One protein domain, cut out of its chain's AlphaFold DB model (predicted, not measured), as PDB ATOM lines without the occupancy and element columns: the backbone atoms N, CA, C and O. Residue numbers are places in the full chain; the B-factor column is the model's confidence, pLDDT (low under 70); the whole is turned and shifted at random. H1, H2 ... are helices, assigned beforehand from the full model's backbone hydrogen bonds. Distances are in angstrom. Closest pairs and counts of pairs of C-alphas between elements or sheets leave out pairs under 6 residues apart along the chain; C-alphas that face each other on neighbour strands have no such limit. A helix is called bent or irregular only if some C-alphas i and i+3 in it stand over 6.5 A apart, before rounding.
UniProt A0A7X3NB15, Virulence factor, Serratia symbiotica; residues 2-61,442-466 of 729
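Overview. This is residues 2 to 61 and 442 to 466 of the 729 residues of the protein "Virulence factor" of Serratia symbiotica (UniProt A0A7X3NB15). A long, slender bundle of three nearly parallel helix rods, H1, H2 and H3, with H2 running against both of the others. H1 and H2 form a long helical hairpin, and H3 packs along H2, shifted away from the turn between H1 and H2; residues 2 to 7 trail off before H1 as a thin tail. The printed part has 85 residues with three named helices, in the order H1, H2, H3, and no named strand; the class is all helix, and the bundle is up and down, each helix running against the one before it in the chain. It is only just loose, close to compact, with a radius of gyration of the C-alphas of 14.7 A, and elongated, spanning 47 by 27 by 17 A.

Along the chain. H2, the longest helix, has residues 31 to 58 and measures 40.1 A from C-alpha 31 at (-57.553, -1.601, 61.282) to C-alpha 58 at (-30.514, 2.291, 31.922). It is irregular, with C-alphas 35 and 38 being 7.6 A apart, and has a kink of 51 degrees near residue 38. H1, residues 8 to 29, begins at C-alpha 8 at (-41.611, -0.521, 31.213), measures 31.5 A and has a kink of 27 degrees near residue 23. H3, residues 442 to 463, measures 30.0 A and ends at C-alpha 463 at (-45.001, -5.753, 49.995). H1 and H3 are neither bent nor irregular, but only just: C-alphas 25 and 28 are 6.3 A apart, and C-alphas 460 and 463 are 6.4 A apart.

Arrangement. H2 touches H1, with the closest C-alphas, those of Arg 27 and Asn 34, 4.4 A apart. This hairpin has a shallow tilt of 11 degrees, opposite ways, and a tight link of one residue, Ser 30. H2 also touches H3, with the closest C-alphas, those of Leu 54 and Ile 448, 6.5 A apart. Their shallow tilt is 7 degrees, opposite ways. H1 and H3 are close but not clearly touching: their closest C-alphas, those of Leu 12 and Gln 456, are 7.7 A apart. They run the same way at a shallow tilt of 12 degrees. Of the O i to N i+4 pairs, 22 of 24 are within hydrogen-bond range in H2, 16 of 18 in H1 and 17 of 18 in H3.

Size, cuts and confidence. The two C-alphas farthest apart, those of Thr 31 and Ser 61, are 47.7 A apart. Residues 62 to 441 are cut out and not printed, and C-alphas 61 and 442 are 11.0 A apart across the cut; the link from H2 to H3 runs across it. The mean pLDDT of the printed part is 83.1, and residues 2 to 10 are under 70.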
ATOM      1  N   LYS A   2     -43.345   8.021  15.867       26.62
ATOM      2  CA  LYS A   2     -43.246   6.717  16.544       26.62
ATOM      3  C   LYS A   2     -44.077   6.834  17.821       26.62
ATOM      4  O   LYS A   2     -43.903   7.813  18.542       26.62
ATOM      5  N   SER A   3     -45.015   5.915  18.049       24.56
ATOM      6  CA  SER A   3     -45.798   5.902  19.285       24.56
ATOM      7  C   SER A   3     -44.838   5.804  20.463       24.56
ATOM      8  O   SER A   3     -44.022   4.884  20.505       24.56
ATOM      9  N   ILE A   4     -44.930   6.750  21.391       33.62
ATOM     10  CA  ILE A   4     -44.249   6.697  22.681       33.62
ATOM     11  C   ILE A   4     -44.926   5.565  23.457       33.62
ATOM     12  O   ILE A   4     -45.897   5.767  24.179       33.62
ATOM     13  N   THR A   5     -44.488   4.330  23.228       33.62
ATOM     14  CA  THR A   5     -44.734   3.238  24.159       33.62
ATOM     15  C   THR A   5     -43.984   3.614  25.425       33.62
ATOM     16  O   THR A   5     -42.759   3.643  25.404       33.62
ATOM     17  N   SER A   6     -44.703   3.973  26.489       41.81
ATOM     18  CA  SER A   6     -44.112   4.260  27.800       41.81
ATOM     19  C   SER A   6     -43.140   3.135  28.174       41.81
ATOM     20  O   SER A   6     -43.567   1.973  28.208       41.81
ATOM     21  N   ASP A   7     -41.873   3.456  28.435       55.50
ATOM     22  CA  ASP A   7     -40.881   2.460  28.843       55.50
ATOM     23  C   ASP A   7     -41.387   1.662  30.060       55.50
ATOM     24  O   ASP A   7     -42.039   2.234  30.942       55.50
ATOM     25  N   PRO A   8     -41.130   0.341  30.129       56.84
ATOM     26  CA  PRO A   8     -41.611  -0.521  31.213       56.84
ATOM     27  C   PRO A   8     -41.193  -0.028  32.610       56.84
ATOM     28  O   PRO A   8     -41.885  -0.291  33.585       56.84
ATOM     29  N   ILE A   9     -40.119   0.757  32.710       56.72
ATOM     30  CA  ILE A   9     -39.583   1.276  33.973       56.72
ATOM     31  C   ILE A   9     -40.390   2.480  34.492       56.72
ATOM     32  O   ILE A   9     -40.676   2.564  35.686       56.72
ATOM     33  N   ASN A  10     -40.876   3.349  33.594       67.62
ATOM     34  CA  ASN A  10     -41.836   4.400  33.948       67.62
ATOM     35  C   ASN A  10     -43.158   3.809  34.463       67.62
ATOM     36  O   ASN A  10     -43.838   4.432  35.277       67.62
ATOM     37  N   ARG A  11     -43.516   2.591  34.031       77.12
ATOM     38  CA  ARG A  11     -44.675   1.873  34.583       77.12
ATOM     39  C   ARG A  11     -44.427   1.418  36.017       77.12
ATOM     40  O   ARG A  11     -45.303   1.640  36.843       77.12
ATOM     41  N   LEU A  12     -43.237   0.894  36.328       86.00
ATOM     42  CA  LEU A  12     -42.890   0.469  37.687       86.00
ATOM     43  C   LEU A  12     -42.954   1.643  38.676       86.00
ATOM     44  O   LEU A  12     -43.648   1.561  39.686       86.00
ATOM     45  N   SER A  13     -42.295   2.764  38.368       87.81
ATOM     46  CA  SER A  13     -42.308   3.955  39.235       87.81
ATOM     47  C   SER A  13     -43.722   4.511  39.441       87.81
ATOM     48  O   SER A  13     -44.099   4.824  40.569       87.81
ATOM     49  N   ASN A  14     -44.531   4.581  38.376       88.06
ATOM     50  CA  ASN A  14     -45.923   5.029  38.471       88.06
ATOM     51  C   ASN A  14     -46.801   4.051  39.263       88.06
ATOM     52  O   ASN A  14     -47.602   4.492  40.083       88.06
ATOM     53  N   GLY A  15     -46.633   2.741  39.068       90.50
ATOM     54  CA  GLY A  15     -47.352   1.719  39.828       90.50
ATOM     55  C   GLY A  15     -47.034   1.779  41.324       90.50
ATOM     56  O   GLY A  15     -47.926   1.621  42.152       90.50
ATOM     57  N   ILE A  16     -45.789   2.099  41.700       92.69
ATOM     58  CA  ILE A  16     -45.413   2.294  43.109       92.69
ATOM     59  C   ILE A  16     -46.090   3.539  43.699       92.69
ATOM     60  O   ILE A  16     -46.546   3.489  44.840       92.69
ATOM     61  N   LEU A  17     -46.189   4.643  42.949       92.12
ATOM     62  CA  LEU A  17     -46.923   5.833  43.405       92.12
ATOM     63  C   LEU A  17     -48.412   5.524  43.603       92.12
ATOM     64  O   LEU A  17     -48.957   5.839  44.655       92.12
ATOM     65  N   GLN A  18     -49.032   4.809  42.659       92.94
ATOM     66  CA  GLN A  18     -50.413   4.338  42.805       92.94
ATOM     67  C   GLN A  18     -50.582   3.426  44.026       92.94
ATOM     68  O   GLN A  18     -51.582   3.526  44.730       92.94
ATOM     69  N   ALA A  19     -49.603   2.562  44.316       93.12
ATOM     70  CA  ALA A  19     -49.614   1.734  45.517       93.12
ATOM     71  C   ALA A  19     -49.533   2.573  46.802       93.12
ATOM     72  O   ALA A  19     -50.214   2.260  47.775       93.12
ATOM     73  N   ILE A  20     -48.724   3.639  46.823       92.50
ATOM     74  CA  ILE A  20     -48.632   4.560  47.966       92.50
ATOM     75  C   ILE A  20     -49.977   5.254  48.206       92.50
ATOM     76  O   ILE A  20     -50.444   5.273  49.348       92.50
ATOM     77  N   ASP A  21     -50.606   5.768  47.148       92.25
ATOM     78  CA  ASP A  21     -51.917   6.421  47.227       92.25
ATOM     79  C   ASP A  21     -52.991   5.425  47.691       92.25
ATOM     80  O   ASP A  21     -53.752   5.704  48.618       92.25
ATOM     81  N   TRP A  22     -52.975   4.202  47.151       93.38
ATOM     82  CA  TRP A  22     -53.868   3.126  47.578       93.38
ATOM     83  C   TRP A  22     -53.728   2.800  49.069       93.38
ATOM     84  O   TRP A  22     -54.739   2.671  49.757       93.38
ATOM     85  N   VAL A  23     -52.505   2.697  49.610       91.56
ATOM     86  CA  VAL A  23     -52.305   2.458  51.054       91.56
ATOM     87  C   VAL A  23     -52.892   3.606  51.882       91.56
ATOM     88  O   VAL A  23     -53.497   3.357  52.931       91.56
ATOM     89  N   ALA A  24     -52.724   4.852  51.430       88.88
ATOM     90  CA  ALA A  24     -53.241   6.034  52.119       88.88
ATOM     91  C   ALA A  24     -54.779   6.068  52.168       88.88
ATOM     92  O   ALA A  24     -55.340   6.486  53.184       88.88
ATOM     93  N   ASP A  25     -55.448   5.557  51.135       88.69
ATOM     94  CA  ASP A  25     -56.909   5.465  51.076       88.69
ATOM     95  C   ASP A  25     -57.442   4.233  51.827       88.69
ATOM     96  O   ASP A  25     -58.336   4.326  52.677       88.69
ATOM     97  N   ALA A  26     -56.873   3.055  51.559       87.38
ATOM     98  CA  ALA A  26     -57.355   1.778  52.075       87.38
ATOM     99  C   ALA A  26     -57.149   1.626  53.591       87.38
ATOM    100  O   ALA A  26     -57.902   0.895  54.246       87.38
ATOM    101  N   ARG A  27     -56.176   2.333  54.191       87.56
ATOM    102  CA  ARG A  27     -55.928   2.275  55.643       87.56
ATOM    103  C   ARG A  27     -57.137   2.681  56.488       87.56
ATOM    104  O   ARG A  27     -57.276   2.182  57.596       87.56
ATOM    105  N   GLN A  28     -58.040   3.523  55.978       85.44
ATOM    106  CA  GLN A  28     -59.248   3.931  56.713       85.44
ATOM    107  C   GLN A  28     -60.265   2.791  56.874       85.44
ATOM    108  O   GLN A  28     -61.117   2.831  57.757       85.44
ATOM    109  N   GLN A  29     -60.181   1.764  56.024       80.62
ATOM    110  CA  GLN A  29     -61.154   0.672  55.947       80.62
ATOM    111  C   GLN A  29     -60.662  -0.617  56.621       80.62
ATOM    112  O   GLN A  29     -61.431  -1.561  56.780       80.62
ATOM    113  N   SER A  30     -59.388  -0.677  57.020       78.44
ATOM    114  CA  SER A  30     -58.786  -1.848  57.655       78.44
ATOM    115  C   SER A  30     -57.911  -1.433  58.832       78.44
ATOM    116  O   SER A  30     -56.870  -0.799  58.662       78.44
ATOM    117  N   THR A  31     -58.304  -1.850  60.039       76.50
ATOM    118  CA  THR A  31     -57.553  -1.601  61.282       76.50
ATOM    119  C   THR A  31     -56.133  -2.155  61.205       76.50
ATOM    120  O   THR A  31     -55.185  -1.517  61.660       76.50
ATOM    121  N   ARG A  32     -55.974  -3.319  60.571       76.56
ATOM    122  CA  ARG A  32     -54.674  -3.940  60.348       76.56
ATOM    123  C   ARG A  32     -53.813  -3.118  59.393       76.56
ATOM    124  O   ARG A  32     -52.674  -2.812  59.734       76.56
ATOM    125  N   LEU A  33     -54.344  -2.753  58.224       81.38
ATOM    126  CA  LEU A  33     -53.591  -1.949  57.260       81.38
ATOM    127  C   LEU A  33     -53.197  -0.601  57.874       81.38
ATOM    128  O   LEU A  33     -52.059  -0.181  57.713       81.38
ATOM    129  N   ASN A  34     -54.080   0.027  58.656       82.25
ATOM    130  CA  ASN A  34     -53.786   1.282  59.344       82.25
ATOM    131  C   ASN A  34     -52.560   1.214  60.261       82.25
ATOM    132  O   ASN A  34     -51.779   2.162  60.297       82.25
ATOM    133  N   ARG A  35     -52.363   0.092  60.959       75.81
ATOM    134  CA  ARG A  35     -51.216  -0.114  61.856       75.81
ATOM    135  C   ARG A  35     -49.887  -0.261  61.112       75.81
ATOM    136  O   ARG A  35     -48.837   0.059  61.661       75.81
ATOM    137  N   GLU A  36     -49.917  -0.754  59.877       78.06
ATOM    138  CA  GLU A  36     -48.715  -1.009  59.072       78.06
ATOM    139  C   GLU A  36     -48.468   0.067  57.993       78.06
ATOM    140  O   GLU A  36     -47.355   0.167  57.472       78.06
ATOM    141  N   ALA A  37     -49.472   0.901  57.692       84.69
ATOM    142  CA  ALA A  37     -49.505   1.819  56.554       84.69
ATOM    143  C   ALA A  37     -48.287   2.744  56.471       84.69
ATOM    144  O   ALA A  37     -47.643   2.799  55.428       84.69
ATOM    145  N   ASP A  38     -47.922   3.430  57.557       82.94
ATOM    146  CA  ASP A  38     -46.824   4.409  57.526       82.94
ATOM    147  C   ASP A  38     -45.485   3.756  57.146       82.94
ATOM    148  O   ASP A  38     -44.689   4.304  56.384       82.94
ATOM    149  N   ARG A  39     -45.253   2.531  57.623       80.06
ATOM    150  CA  ARG A  39     -44.030   1.767  57.338       80.06
ATOM    151  C   ARG A  39     -44.051   1.185  55.939       80.06
ATOM    152  O   ARG A  39     -43.023   1.198  55.264       80.06
ATOM    153  N   LEU A  40     -45.210   0.689  55.511       85.62
ATOM    154  CA  LEU A  40     -45.410   0.210  54.153       85.62
ATOM    155  C   LEU A  40     -45.162   1.344  53.150       85.62
ATOM    156  O   LEU A  40     -44.405   1.146  52.207       85.62
ATOM    157  N   ILE A  41     -45.681   2.547  53.406       89.38
ATOM    158  CA  ILE A  41     -45.427   3.745  52.594       89.38
ATOM    159  C   ILE A  41     -43.929   4.064  52.543       89.38
ATOM    160  O   ILE A  41     -43.401   4.313  51.461       89.38
ATOM    161  N   ILE A  42     -43.216   4.022  53.674       86.94
ATOM    162  CA  ILE A  42     -41.758   4.234  53.689       86.94
ATOM    163  C   ILE A  42     -41.044   3.188  52.817       86.94
ATOM    164  O   ILE A  42     -40.189   3.556  52.012       86.94
ATOM    165  N   ARG A  43     -41.394   1.897  52.926       87.81
ATOM    166  CA  ARG A  43     -40.797   0.840  52.087       87.81
ATOM    167  C   ARG A  43     -41.114   1.039  50.605       87.81
ATOM    168  O   ARG A  43     -40.199   0.983  49.791       87.81
ATOM    169  N   LEU A  44     -42.358   1.361  50.258       92.19
ATOM    170  CA  LEU A  44     -42.753   1.664  48.880       92.19
ATOM    171  C   LEU A  44     -41.977   2.865  48.323       92.19
ATOM    172  O   LEU A  44     -41.494   2.809  47.198       92.19
ATOM    173  N   ARG A  45     -41.755   3.919  49.116       91.81
ATOM    174  CA  ARG A  45     -40.913   5.056  48.707       91.81
ATOM    175  C   ARG A  45     -39.450   4.664  48.484       91.81
ATOM    176  O   ARG A  45     -38.837   5.151  47.538       91.81
ATOM    177  N   ARG A  46     -38.887   3.746  49.284       90.94
ATOM    178  CA  ARG A  46     -37.550   3.181  49.003       90.94
ATOM    179  C   ARG A  46     -37.529   2.449  47.666       90.94
ATOM    180  O   ARG A  46     -36.613   2.658  46.871       90.94
ATOM    181  N   CYS A  47     -38.553   1.642  47.396       92.44
ATOM    182  CA  CYS A  47     -38.702   0.965  46.111       92.44
ATOM    183  C   CYS A  47     -38.823   1.968  44.955       92.44
ATOM    184  O   CYS A  47     -38.175   1.781  43.931       92.44
ATOM    185  N   TYR A  48     -39.572   3.060  45.131       93.25
ATOM    186  CA  TYR A  48     -39.692   4.136  44.143       93.25
ATOM    187  C   TYR A  48     -38.338   4.797  43.842       93.25
ATOM    188  O   TYR A  48     -37.957   4.942  42.677       93.25
ATOM    189  N   ASN A  49     -37.575   5.142  44.884       91.94
ATOM    190  CA  ASN A  49     -36.229   5.698  44.733       91.94
ATOM    191  C   ASN A  49     -35.328   4.735  43.957       91.94
ATOM    192  O   ASN A  49     -34.621   5.146  43.035       91.94
ATOM    193  N   ARG A  50     -35.392   3.440  44.283       92.00
ATOM    194  CA  ARG A  50     -34.613   2.412  43.594       92.00
ATOM    195  C   ARG A  50     -35.030   2.242  42.132       92.00
ATOM    196  O   ARG A  50     -34.155   2.151  41.275       92.00
ATOM    197  N   ALA A  51     -36.327   2.242  41.836       92.94
ATOM    198  CA  ALA A  51     -36.847   2.175  40.471       92.94
ATOM    199  C   ALA A  51     -36.348   3.360  39.630       92.94
ATOM    200  O   ALA A  51     -35.805   3.165  38.544       92.94
ATOM    201  N   THR A  52     -36.425   4.574  40.181       91.12
ATOM    202  CA  THR A  52     -35.956   5.807  39.528       91.12
ATOM    203  C   THR A  52     -34.442   5.793  39.284       91.12
ATOM    204  O   THR A  52     -33.963   6.229  38.238       91.12
ATOM    205  N   GLN A  53     -33.656   5.256  40.222       90.94
ATOM    206  CA  GLN A  53     -32.214   5.063  40.029       90.94
ATOM    207  C   GLN A  53     -31.913   4.082  38.888       90.94
ATOM    208  O   GLN A  53     -31.045   4.356  38.060       90.94
ATOM    209  N   LEU A  54     -32.628   2.953  38.828       92.38
ATOM    210  CA  LEU A  54     -32.456   1.944  37.780       92.38
ATOM    211  C   LEU A  54     -32.856   2.481  36.398       92.38
ATOM    212  O   LEU A  54     -32.179   2.183  35.413       92.38
ATOM    213  N   ASP A  55     -33.899   3.308  36.327       89.75
ATOM    214  CA  ASP A  55     -34.310   4.005  35.105       89.75
ATOM    215  C   ASP A  55     -33.190   4.905  34.577       89.75
ATOM    216  O   ASP A  55     -32.644   4.694  33.490       89.75
ATOM    217  N   ASN A  56     -32.726   5.819  35.431       88.88
ATOM    218  CA  ASN A  56     -31.629   6.728  35.119       88.88
ATOM    219  C   ASN A  56     -30.346   5.985  34.718       88.88
ATOM    220  O   ASN A  56     -29.598   6.448  33.856       88.88
ATOM    221  N   ALA A  57     -30.069   4.834  35.334       90.56
ATOM    222  CA  ALA A  57     -28.909   4.013  35.007       90.56
ATOM    223  C   ALA A  57     -29.034   3.337  33.633       90.56
ATOM    224  O   ALA A  57     -28.015   3.165  32.959       90.56
ATOM    225  N   THR A  58     -30.250   2.989  33.194       89.44
ATOM    226  CA  THR A  58     -30.514   2.291  31.922       89.44
ATOM    227  C   THR A  58     -30.069   3.117  30.718       89.44
ATOM    228  O   THR A  58     -29.464   2.576  29.794       89.44
ATOM    229  N   HIS A  59     -30.291   4.432  30.759       86.25
ATOM    230  CA  HIS A  59     -29.971   5.349  29.660       86.25
ATOM    231  C   HIS A  59     -28.500   5.774  29.589       86.25
ATOM    232  O   HIS A  59     -28.091   6.418  28.626       86.25
ATOM    233  N   ARG A  60     -27.686   5.439  30.596       87.00
ATOM    234  CA  ARG A  60     -26.266   5.819  30.612       87.00
ATOM    235  C   ARG A  60     -25.417   4.875  29.765       87.00
ATOM    236  O   ARG A  60     -25.736   3.694  29.625       87.00
ATOM    237  N   SER A  61     -24.266   5.351  29.314       89.75
ATOM    238  CA  SER A  61     -23.239   4.500  28.711       89.75
ATOM    239  C   SER A  61     -22.586   3.571  29.743       89.75
ATOM    240  O   SER A  61     -22.821   3.670  30.958       89.75
ATOM    241  N   ALA A 442     -24.659  -4.973  26.877       91.75
ATOM    242  CA  ALA A 442     -25.502  -6.126  27.188       91.75
ATOM    243  C   ALA A 442     -25.320  -6.654  28.628       91.75
ATOM    244  O   ALA A 442     -26.293  -7.067  29.249       91.75
ATOM    245  N   LEU A 443     -24.097  -6.629  29.183       90.69
ATOM    246  CA  LEU A 443     -23.843  -7.076  30.562       90.69
ATOM    247  C   LEU A 443     -24.438  -6.097  31.577       90.69
ATOM    248  O   LEU A 443     -25.058  -6.522  32.551       90.69
ATOM    249  N   LYS A 444     -24.299  -4.794  31.310       91.19
ATOM    250  CA  LYS A 444     -24.961  -3.736  32.079       91.19
ATOM    251  C   LYS A 444     -26.480  -3.921  32.065       91.19
ATOM    252  O   LYS A 444     -27.094  -3.971  33.125       91.19
ATOM    253  N   GLN A 445     -27.073  -4.031  30.876       91.75
ATOM    254  CA  GLN A 445     -28.522  -4.166  30.713       91.75
ATOM    255  C   GLN A 445     -29.046  -5.420  31.415       91.75
ATOM    256  O   GLN A 445     -30.024  -5.335  32.148       91.75
ATOM    257  N   ALA A 446     -28.359  -6.559  31.278       91.38
ATOM    258  CA  ALA A 446     -28.722  -7.785  31.983       91.38
ATOM    259  C   ALA A 446     -28.712  -7.608  33.511       91.38
ATOM    260  O   ALA A 446     -29.613  -8.098  34.187       91.38
ATOM    261  N   ARG A 447     -27.725  -6.881  34.059       91.25
ATOM    262  CA  ARG A 447     -27.660  -6.613  35.502       91.25
ATOM    263  C   ARG A 447     -28.782  -5.691  35.972       91.25
ATOM    264  O   ARG A 447     -29.399  -5.979  36.991       91.25
ATOM    265  N   ILE A 448     -29.066  -4.620  35.234       92.00
ATOM    266  CA  ILE A 448     -30.167  -3.705  35.562       92.00
ATOM    267  C   ILE A 448     -31.509  -4.448  35.516       92.00
ATOM    268  O   ILE A 448     -32.302  -4.306  36.441       92.00
ATOM    269  N   LEU A 449     -31.733  -5.294  34.505       91.88
ATOM    270  CA  LEU A 449     -32.942  -6.117  34.395       91.88
ATOM    271  C   LEU A 449     -33.097  -7.090  35.572       91.88
ATOM    272  O   LEU A 449     -34.192  -7.224  36.103       91.88
ATOM    273  N   GLU A 450     -32.018  -7.738  36.018       90.94
ATOM    274  CA  GLU A 450     -32.046  -8.608  37.205       90.94
ATOM    275  C   GLU A 450     -32.459  -7.826  38.464       90.94
ATOM    276  O   GLU A 450     -33.312  -8.279  39.223       90.94
ATOM    277  N   MET A 451     -31.907  -6.625  38.658       91.44
ATOM    278  CA  MET A 451     -32.244  -5.759  39.797       91.44
ATOM    279  C   MET A 451     -33.686  -5.237  39.725       91.44
ATOM    280  O   MET A 451     -34.343  -5.096  40.753       91.44
ATOM    281  N   GLN A 452     -34.195  -4.973  38.518       91.19
ATOM    282  CA  GLN A 452     -35.595  -4.607  38.298       91.19
ATOM    283  C   GLN A 452     -36.539  -5.769  38.613       91.19
ATOM    284  O   GLN A 452     -37.534  -5.561  39.297       91.19
ATOM    285  N   GLN A 453     -36.213  -6.989  38.175       90.69
ATOM    286  CA  GLN A 453     -37.005  -8.186  38.479       90.69
ATOM    287  C   GLN A 453     -37.040  -8.479  39.980       90.69
ATOM    288  O   GLN A 453     -38.081  -8.852  40.513       90.69
ATOM    289  N   GLU A 454     -35.922  -8.285  40.680       88.44
ATOM    290  CA  GLU A 454     -35.882  -8.422  42.133       88.44
ATOM    291  C   GLU A 454     -36.756  -7.379  42.837       88.44
ATOM    292  O   GLU A 454     -37.518  -7.731  43.739       88.44
ATOM    293  N   LEU A 455     -36.699  -6.123  42.388       90.69
ATOM    294  CA  LEU A 455     -37.539  -5.051  42.914       90.69
ATOM    295  C   LEU A 455     -39.030  -5.313  42.650       90.69
ATOM    296  O   LEU A 455     -39.852  -5.159  43.551       90.69
ATOM    297  N   GLN A 456     -39.377  -5.755  41.439       91.25
ATOM    298  CA  GLN A 456     -40.741  -6.133  41.068       91.25
ATOM    299  C   GLN A 456     -41.236  -7.306  41.920       91.25
ATOM    300  O   GLN A 456     -42.366  -7.280  42.401       91.25
ATOM    301  N   ARG A 457     -40.391  -8.312  42.177       87.75
ATOM    302  CA  ARG A 457     -40.716  -9.424  43.081       87.75
ATOM    303  C   ARG A 457     -40.956  -8.932  44.507       87.75
ATOM    304  O   ARG A 457     -41.947  -9.322  45.112       87.75
ATOM    305  N   GLU A 458     -40.086  -8.080  45.052       86.81
ATOM    306  CA  GLU A 458     -40.287  -7.514  46.395       86.81
ATOM    307  C   GLU A 458     -41.619  -6.751  46.478       86.81
ATOM    308  O   GLU A 458     -42.376  -6.922  47.430       86.81
ATOM    309  N   LEU A 459     -41.961  -5.969  45.453       89.50
ATOM    310  CA  LEU A 459     -43.226  -5.237  45.409       89.50
ATOM    311  C   LEU A 459     -44.442  -6.164  45.314       89.50
ATOM    312  O   LEU A 459     -45.379  -6.032  46.100       89.50
ATOM    313  N   THR A 460     -44.431  -7.098  44.365       86.00
ATOM    314  CA  THR A 460     -45.602  -7.916  44.020       86.00
ATOM    315  C   THR A 460     -45.793  -9.113  44.943       86.00
ATOM    316  O   THR A 460     -46.932  -9.435  45.260       86.00
ATOM    317  N   GLU A 461     -44.723  -9.753  45.420       80.69
ATOM    318  CA  GLU A 461     -44.815 -10.944  46.274       80.69
ATOM    319  C   GLU A 461     -44.757 -10.609  47.767       80.69
ATOM    320  O   GLU A 461     -45.468 -11.240  48.545       80.69
ATOM    321  N   SER A 462     -43.943  -9.625  48.166       78.19
ATOM    322  CA  SER A 462     -43.667  -9.331  49.580       78.19
ATOM    323  C   SER A 462     -44.476  -8.141  50.097       78.19
ATOM    324  O   SER A 462     -45.256  -8.262  51.037       78.19
ATOM    325  N   LEU A 463     -44.365  -6.967  49.476       83.75
ATOM    326  CA  LEU A 463     -45.001  -5.753  49.995       83.75
ATOM    327  C   LEU A 463     -46.515  -5.737  49.768       83.75
ATOM    328  O   LEU A 463     -47.279  -5.601  50.724       83.75
ATOM    329  N   LEU A 464     -46.942  -5.866  48.510       85.81
ATOM    330  CA  LEU A 464     -48.345  -5.760  48.102       85.81
ATOM    331  C   LEU A 464     -49.030  -7.129  48.050       85.81
ATOM    332  O   LEU A 464     -50.193  -7.245  48.434       85.81
ATOM    333  N   GLY A 465     -48.301  -8.178  47.654       77.06
ATOM    334  CA  GLY A 465     -48.817  -9.551  47.555       77.06
ATOM    335  C   GLY A 465     -49.394 -10.089  48.859       77.06
ATOM    336  O   GLY A 465     -50.416 -10.777  48.851       77.06
ATOM    337  N   ASN A 466     -48.809  -9.680  49.988       73.88
ATOM    338  CA  ASN A 466     -49.306  -9.981  51.330       73.88
ATOM    339  C   ASN A 466     -50.763  -9.559  51.567       73.88
ATOM    340  O   ASN A 466     -51.452 -10.164  52.387       73.88
TER     341      ASN A 466